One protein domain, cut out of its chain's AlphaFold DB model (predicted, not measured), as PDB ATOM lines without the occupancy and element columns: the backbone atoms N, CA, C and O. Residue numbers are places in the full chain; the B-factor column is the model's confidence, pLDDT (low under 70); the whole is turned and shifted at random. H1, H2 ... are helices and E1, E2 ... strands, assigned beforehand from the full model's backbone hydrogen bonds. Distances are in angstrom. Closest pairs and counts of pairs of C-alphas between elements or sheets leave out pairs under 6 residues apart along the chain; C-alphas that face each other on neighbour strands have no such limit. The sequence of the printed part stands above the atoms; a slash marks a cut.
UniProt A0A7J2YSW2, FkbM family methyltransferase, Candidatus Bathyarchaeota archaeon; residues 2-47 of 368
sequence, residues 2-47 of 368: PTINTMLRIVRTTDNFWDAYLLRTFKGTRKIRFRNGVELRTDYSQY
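AT A GLANCE: This is residues 2 to 47 of the 368 residues of the protein "FkbM family methyltransferase" of Candidatus Bathyarchaeota archaeon (UniProt A0A7J2YSW2). A small head is built of a two-stranded hairpin, E1 and E2, with the helix H2 packed beside E1 and the four-residue helix H3 turning off the end of E2. From this head the chain runs out to an arm, and residues 2 to 8, which hold H1, stick out free at its far end. The printed part has 46 residues, with three named helices and two named strands in the order H1, H2, E1, E2, H3; the sheet has the order E1, E2 and is antiparallel, and the class is mixed, helices and strands. The whole is compact, with a radius of gyration of the C-alphas of 10.6 A, and the C-alphas span 28 by 25 by 14 A.

IN THESE COORDINATES: E1 is residues 30 to 33, 10.0 A from first to last C-alpha, and begins with C-alpha 30 at (236.086, 189.477, 270.447). E2 is residues 39 to 42, 9.6 A long. H2, residues 17 to 23, is the longest helix, at 10.3 A. H3 is residues 44 to 47 and ends with C-alpha 47 at (229.154, 185.624, 264.638). H1 is residues 4 to 8, and its C-alpha 4 is at (221.866, 201.092, 251.219).

HOW THE PARTS SIT: E1 and E2 are antiparallel neighbours and form a hairpin, with 154 degrees between their directions. N 32 and O 40 are within hydrogen-bond range at 2.7 A, as are N 30 and O 42 at 2.8 A. The closest C-alphas of H2 and E1 are those of Asp 19 and Ile 32, 6.2 A apart. H2 and E2 are only just apart, at 8.4 A. H2 and H3 only just touch, with 3 pairs of C-alphas within 8 A; the closest are those of Leu 23 and Tyr 44, 4.8 A apart. E1 and H3 are apart. H1 touches no helix and is apart from H2, E1, E2 and H3. In H1 and H2 every O i to N i+4 pair is within hydrogen-bond range; H3 is too short for such a pair, and its one O i to N i+3 pair is within range.

THE WHOLE: The two C-alphas farthest apart in the domain are those of Ile 4 and Gly 28, at 29.0 A. The printed part has no cut. The links E1 to E2 and E2 to H3 are tight, H1 to H2 and H2 to E1 are short, and no link is long. The mean pLDDT of the printed part is 71.1; residues 2 to 14 are under 70, and H1 has a mean of 46.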
ATOM      1  N   PRO A   2     227.957 204.879 251.730       38.25
ATOM      2  CA  PRO A   2     227.846 203.423 251.767       38.25
ATOM      3  C   PRO A   2     226.598 203.006 250.981       38.25
ATOM      4  O   PRO A   2     225.614 203.748 250.965       38.25
ATOM      5  N   THR A   3     226.609 201.844 250.325       59.03
ATOM      6  CA  THR A   3     225.390 201.373 249.653       59.03
ATOM      7  C   THR A   3     224.303 201.073 250.699       59.03
ATOM      8  O   THR A   3     224.594 200.662 251.826       59.03
ATOM      9  N   ILE A   4     223.033 201.275 250.332       44.00
ATOM     10  CA  ILE A   4     221.866 201.092 251.219       44.00
ATOM     11  C   ILE A   4     221.795 199.664 251.802       44.00
ATOM     12  O   ILE A   4     221.529 199.503 252.991       44.00
ATOM     13  N   ASN A   5     222.167 198.626 251.044       46.91
ATOM     14  CA  ASN A   5     222.243 197.243 251.548       46.91
ATOM     15  C   ASN A   5     223.401 197.000 252.529       46.91
ATOM     16  O   ASN A   5     223.308 196.152 253.420       46.91
ATOM     17  N   THR A   6     224.482 197.765 252.404       43.88
ATOM     18  CA  THR A   6     225.606 197.717 253.335       43.88
ATOM     19  C   THR A   6     225.250 198.381 254.660       43.88
ATOM     20  O   THR A   6     225.642 197.832 255.679       43.88
ATOM     21  N   MET A   7     224.437 199.448 254.681       49.12
ATOM     22  CA  MET A   7     223.875 200.025 255.918       49.12
ATOM     23  C   MET A   7     222.747 199.182 256.540       49.12
ATOM     24  O   MET A   7     222.648 199.093 257.759       49.12
ATOM     25  N   LEU A   8     221.953 198.463 255.745       46.91
ATOM     26  CA  LEU A   8     220.915 197.550 256.252       46.91
ATOM     27  C   LEU A   8     221.470 196.318 256.998       46.91
ATOM     28  O   LEU A   8     220.752 195.727 257.801       46.91
ATOM     29  N   ARG A   9     222.743 195.950 256.788       52.66
ATOM     30  CA  ARG A   9     223.482 194.956 257.599       52.66
ATOM     31  C   ARG A   9     224.029 195.528 258.920       52.66
ATOM     32  O   ARG A   9     224.274 194.759 259.842       52.66
ATOM     33  N   ILE A  10     224.186 196.851 259.030       45.78
ATOM     34  CA  ILE A  10     224.748 197.564 260.201       45.78
ATOM     35  C   ILE A  10     223.753 197.603 261.380       45.78
ATOM     36  O   ILE A  10     224.153 197.787 262.525       45.78
ATOM     37  N   VAL A  11     222.459 197.375 261.127       53.75
ATOM     38  CA  VAL A  11     221.364 197.558 262.104       53.75
ATOM     39  C   VAL A  11     220.923 196.257 262.800       53.75
ATOM     40  O   VAL A  11     220.191 196.309 263.786       53.75
ATOM     41  N   ARG A  12     221.318 195.069 262.321       58.59
ATOM     42  CA  ARG A  12     220.444 193.897 262.508       58.59
ATOM     43  C   ARG A  12     220.393 193.274 263.901       58.59
ATOM     44  O   ARG A  12     219.322 192.770 264.235       58.59
ATOM     45  N   THR A  13     221.418 193.382 264.749       65.69
ATOM     46  CA  THR A  13     221.311 192.925 266.155       65.69
ATOM     47  C   THR A  13     222.333 193.521 267.137       65.69
ATOM     48  O   THR A  13     222.107 193.391 268.333       65.69
ATOM     49  N   THR A  14     223.440 194.153 266.715       67.31
ATOM     50  CA  THR A  14     224.536 194.560 267.629       67.31
ATOM     51  C   THR A  14     224.444 196.004 268.128       67.31
ATOM     52  O   THR A  14     224.108 196.896 267.347       67.31
ATOM     53  N   ASP A  15     224.810 196.243 269.390       74.25
ATOM     54  CA  ASP A  15     225.028 197.593 269.944       74.25
ATOM     55  C   ASP A  15     226.376 198.168 269.501       74.25
ATOM     56  O   ASP A  15     226.483 199.347 269.171       74.25
ATOM     57  N   ASN A  16     227.397 197.311 269.404       73.38
ATOM     58  CA  ASN A  16     228.753 197.708 269.034       73.38
ATOM     59  C   ASN A  16     229.079 197.289 267.599       73.38
ATOM     60  O   ASN A  16     229.763 196.293 267.358       73.38
ATOM     61  N   PHE A  17     228.595 198.067 266.628       75.06
ATOM     62  CA  PHE A  17     228.821 197.797 265.204       75.06
ATOM     63  C   PHE A  17     230.305 197.572 264.856       75.06
ATOM     64  O   PHE A  17     230.639 196.641 264.122       75.06
ATOM     65  N   TRP A  18     231.199 198.402 265.398       75.19
ATOM     66  CA  TRP A  18     232.628 198.336 265.091       75.19
ATOM     67  C   TRP A  18     233.285 197.046 265.580       75.19
ATOM     68  O   TRP A  18     234.111 196.487 264.859       75.19
ATOM     69  N   ASP A  19     232.873 196.525 266.740       77.94
ATOM     70  CA  ASP A  19     233.406 195.263 267.259       77.94
ATOM     71  C   ASP A  19     233.053 194.099 266.325       77.94
ATOM     72  O   ASP A  19     233.908 193.270 266.018       77.94
ATOM     73  N   ALA A  20     231.821 194.081 265.800       76.25
ATOM     74  CA  ALA A  20     231.363 193.070 264.849       76.25
ATOM     75  C   ALA A  20     232.014 193.220 263.463       76.25
ATOM     76  O   ALA A  20     232.342 192.225 262.817       76.25
ATOM     77  N   TYR A  21     232.235 194.456 263.001       76.50
ATOM     78  CA  TYR A  21     232.932 194.719 261.741       76.50
ATOM     79  C   TYR A  21     234.385 194.228 261.784       76.50
ATOM     80  O   TYR A  21     234.840 193.577 260.843       76.50
ATOM     81  N   LEU A  22     235.087 194.472 262.895       78.50
ATOM     82  CA  LEU A  22     236.478 194.055 263.088       78.50
ATOM     83  C   LEU A  22     236.659 192.535 263.112       78.50
ATOM     84  O   LEU A  22     237.745 192.061 262.789       78.50
ATOM     85  N   LEU A  23     235.617 191.756 263.426       81.56
ATOM     86  CA  LEU A  23     235.690 190.294 263.332       81.56
ATOM     87  C   LEU A  23     236.057 189.831 261.914       81.56
ATOM     88  O   LEU A  23     236.798 188.866 261.770       81.56
ATOM     89  N   ARG A  24     235.604 190.532 260.862       78.81
ATOM     90  CA  ARG A  24     235.887 190.155 259.461       78.81
ATOM     91  C   ARG A  24     237.367 190.165 259.107       78.81
ATOM     92  O   ARG A  24     237.773 189.456 258.192       78.81
ATOM     93  N   THR A  25     238.140 191.014 259.770       81.31
ATOM     94  CA  THR A  25     239.543 191.277 259.439       81.31
ATOM     95  C   THR A  25     240.503 190.792 260.522       81.31
ATOM     96  O   THR A  25     241.712 190.770 260.298       81.31
ATOM     97  N   PHE A  26     239.992 190.370 261.682       79.19
ATOM     98  CA  PHE A  26     240.774 189.929 262.832       79.19
ATOM     99  C   PHE A  26     240.744 188.402 262.991       79.19
ATOM    100  O   PHE A  26     239.678 187.793 263.021       79.19
ATOM    101  N   LYS A  27     241.915 187.775 263.158       77.12
ATOM    102  CA  LYS A  27     242.021 186.352 263.520       77.12
ATOM    103  C   LYS A  27     241.936 186.198 265.041       77.12
ATOM    104  O   LYS A  27     242.912 186.454 265.738       77.12
ATOM    105  N   GLY A  28     240.772 185.787 265.539       81.50
ATOM    106  CA  GLY A  28     240.533 185.500 266.955       81.50
ATOM    107  C   GLY A  28     239.131 185.901 267.411       81.50
ATOM    108  O   GLY A  28     238.314 186.352 266.609       81.50
ATOM    109  N   THR A  29     238.861 185.756 268.708       83.50
ATOM    110  CA  THR A  29     237.557 186.092 269.294       83.50
ATOM    111  C   THR A  29     237.525 187.509 269.879       83.50
ATOM    112  O   THR A  29     238.516 187.998 270.428       83.50
ATOM    113  N   ARG A  30     236.369 188.181 269.802       84.56
ATOM    114  CA  ARG A  30     236.086 189.477 270.447       84.56
ATOM    115  C   ARG A  30     234.749 189.445 271.169       84.56
ATOM    116  O   ARG A  30     233.859 188.685 270.800       84.56
ATOM    117  N   LYS A  31     234.611 190.285 272.194       84.88
ATOM    118  CA  LYS A  31     233.340 190.480 272.892       84.88
ATOM    119  C   LYS A  31     232.417 191.362 272.044       84.88
ATOM    120  O   LYS A  31     232.811 192.459 271.671       84.88
ATOM    121  N   ILE A  32     231.206 190.891 271.771       81.44
ATOM    122  CA  ILE A  32     230.138 191.582 271.047       81.44
ATOM    123  C   ILE A  32     228.945 191.725 271.984       81.44
ATOM    124  O   ILE A  32     228.525 190.741 272.591       81.44
ATOM    125  N   ARG A  33     228.385 192.934 272.084       81.06
ATOM    126  CA  ARG A  33     227.092 193.180 272.735       81.06
ATOM    127  C   ARG A  33     226.009 193.410 271.683       81.06
ATOM    128  O   ARG A  33     226.211 194.148 270.715       81.06
ATOM    129  N   PHE A  34     224.867 192.774 271.889       78.12
ATOM    130  CA  PHE A  34     223.663 192.877 271.082       78.12
ATOM    131  C   PHE A  34     222.645 193.824 271.718       78.12
ATOM    132  O   PHE A  34     222.599 193.943 272.935       78.12
ATOM    133  N   ARG A  35     221.802 194.451 270.887       76.94
ATOM    134  CA  ARG A  35     220.775 195.439 271.277       76.94
ATOM    135  C   ARG A  35     219.766 194.924 272.293       76.94
ATOM    136  O   ARG A  35     219.164 195.699 273.021       76.94
ATOM    137  N   ASN A  36     219.569 193.612 272.337       70.94
ATOM    138  CA  ASN A  36     218.746 192.930 273.334       70.94
ATOM    139  C   ASN A  36     219.510 192.629 274.642       70.94
ATOM    140  O   ASN A  36     219.040 191.854 275.467       70.94
ATOM    141  N   GLY A  37     220.704 193.198 274.827       76.50
ATOM    142  CA  GLY A  37     221.546 193.014 276.007       76.50
ATOM    143  C   GLY A  37     222.376 191.727 276.018       76.50
ATOM    144  O   GLY A  37     223.142 191.519 276.963       76.50
ATOM    145  N   VAL A  38     222.263 190.871 274.993       74.81
ATOM    146  CA  VAL A  38     223.061 189.638 274.878       74.81
ATOM    147  C   VAL A  38     224.533 189.986 274.659       74.81
ATOM    148  O   VAL A  38     224.856 190.892 273.897       74.81
ATOM    149  N   GLU A  39     225.449 189.282 275.323       79.25
ATOM    150  CA  GLU A  39     226.896 189.494 275.199       79.25
ATOM    151  C   GLU A  39     227.608 188.180 274.898       79.25
ATOM    152  O   GLU A  39     227.376 187.194 275.588       79.25
ATOM    153  N   LEU A  40     228.492 188.167 273.898       74.31
ATOM    154  CA  LEU A  40     229.176 186.950 273.447       74.31
ATOM    155  C   LEU A  40     230.640 187.233 273.123       74.31
ATOM    156  O   LEU A  40     230.948 188.269 272.538       74.31
ATOM    157  N   ARG A  41     231.548 186.304 273.441       81.12
ATOM    158  CA  ARG A  41     232.940 186.331 272.965       81.12
ATOM    159  C   ARG A  41     233.082 185.366 271.790       81.12
ATOM    160  O   ARG A  41     232.954 184.166 271.977       81.12
ATOM    161  N   THR A  42     233.310 185.878 270.583       79.62
ATOM    162  CA  THR A  42     233.131 185.095 269.346       79.62
ATOM    163  C   THR A  42     234.061 185.539 268.211       79.62
ATOM    164  O   THR A  42     234.588 186.649 268.264       79.62
ATOM    165  N   ASP A  43     234.283 184.688 267.207       84.50
ATOM    166  CA  ASP A  43     234.953 185.035 265.941       84.50
ATOM    167  C   ASP A  43     233.940 185.385 264.824       84.50
ATOM    168  O   ASP A  43     232.729 185.367 265.035       84.50
ATOM    169  N   TYR A  44     234.410 185.722 263.614       82.44
ATOM    170  CA  TYR A  44     233.509 186.088 262.510       82.44
ATOM    171  C   TYR A  44     232.622 184.946 262.004       82.44
ATOM    172  O   TYR A  44     231.472 185.191 261.635       82.44
ATOM    173  N   SER A  45     233.145 183.720 261.956       80.38
ATOM    174  CA  SER A  45     232.407 182.550 261.468       80.38
ATOM    175  C   SER A  45     231.238 182.247 262.403       80.38
ATOM    176  O   SER A  45     230.083 182.157 261.982       80.38
ATOM    177  N   GLN A  46     231.535 182.201 263.700       78.12
ATOM    178  CA  GLN A  46     230.558 182.031 264.763       78.12
ATOM    179  C   GLN A  46     229.554 183.194 264.816       78.12
ATOM    180  O   GLN A  46     228.347 182.958 264.877       78.12
ATOM    181  N   TYR A  47     230.020 184.444 264.705       79.81
ATOM    182  CA  TYR A  47     229.154 185.624 264.638       79.81
ATOM    183  C   TYR A  47     228.188 185.584 263.447       79.81
ATOM    184  O   TYR A  47     227.021 185.942 263.597       79.81
TER     185      TYR A  47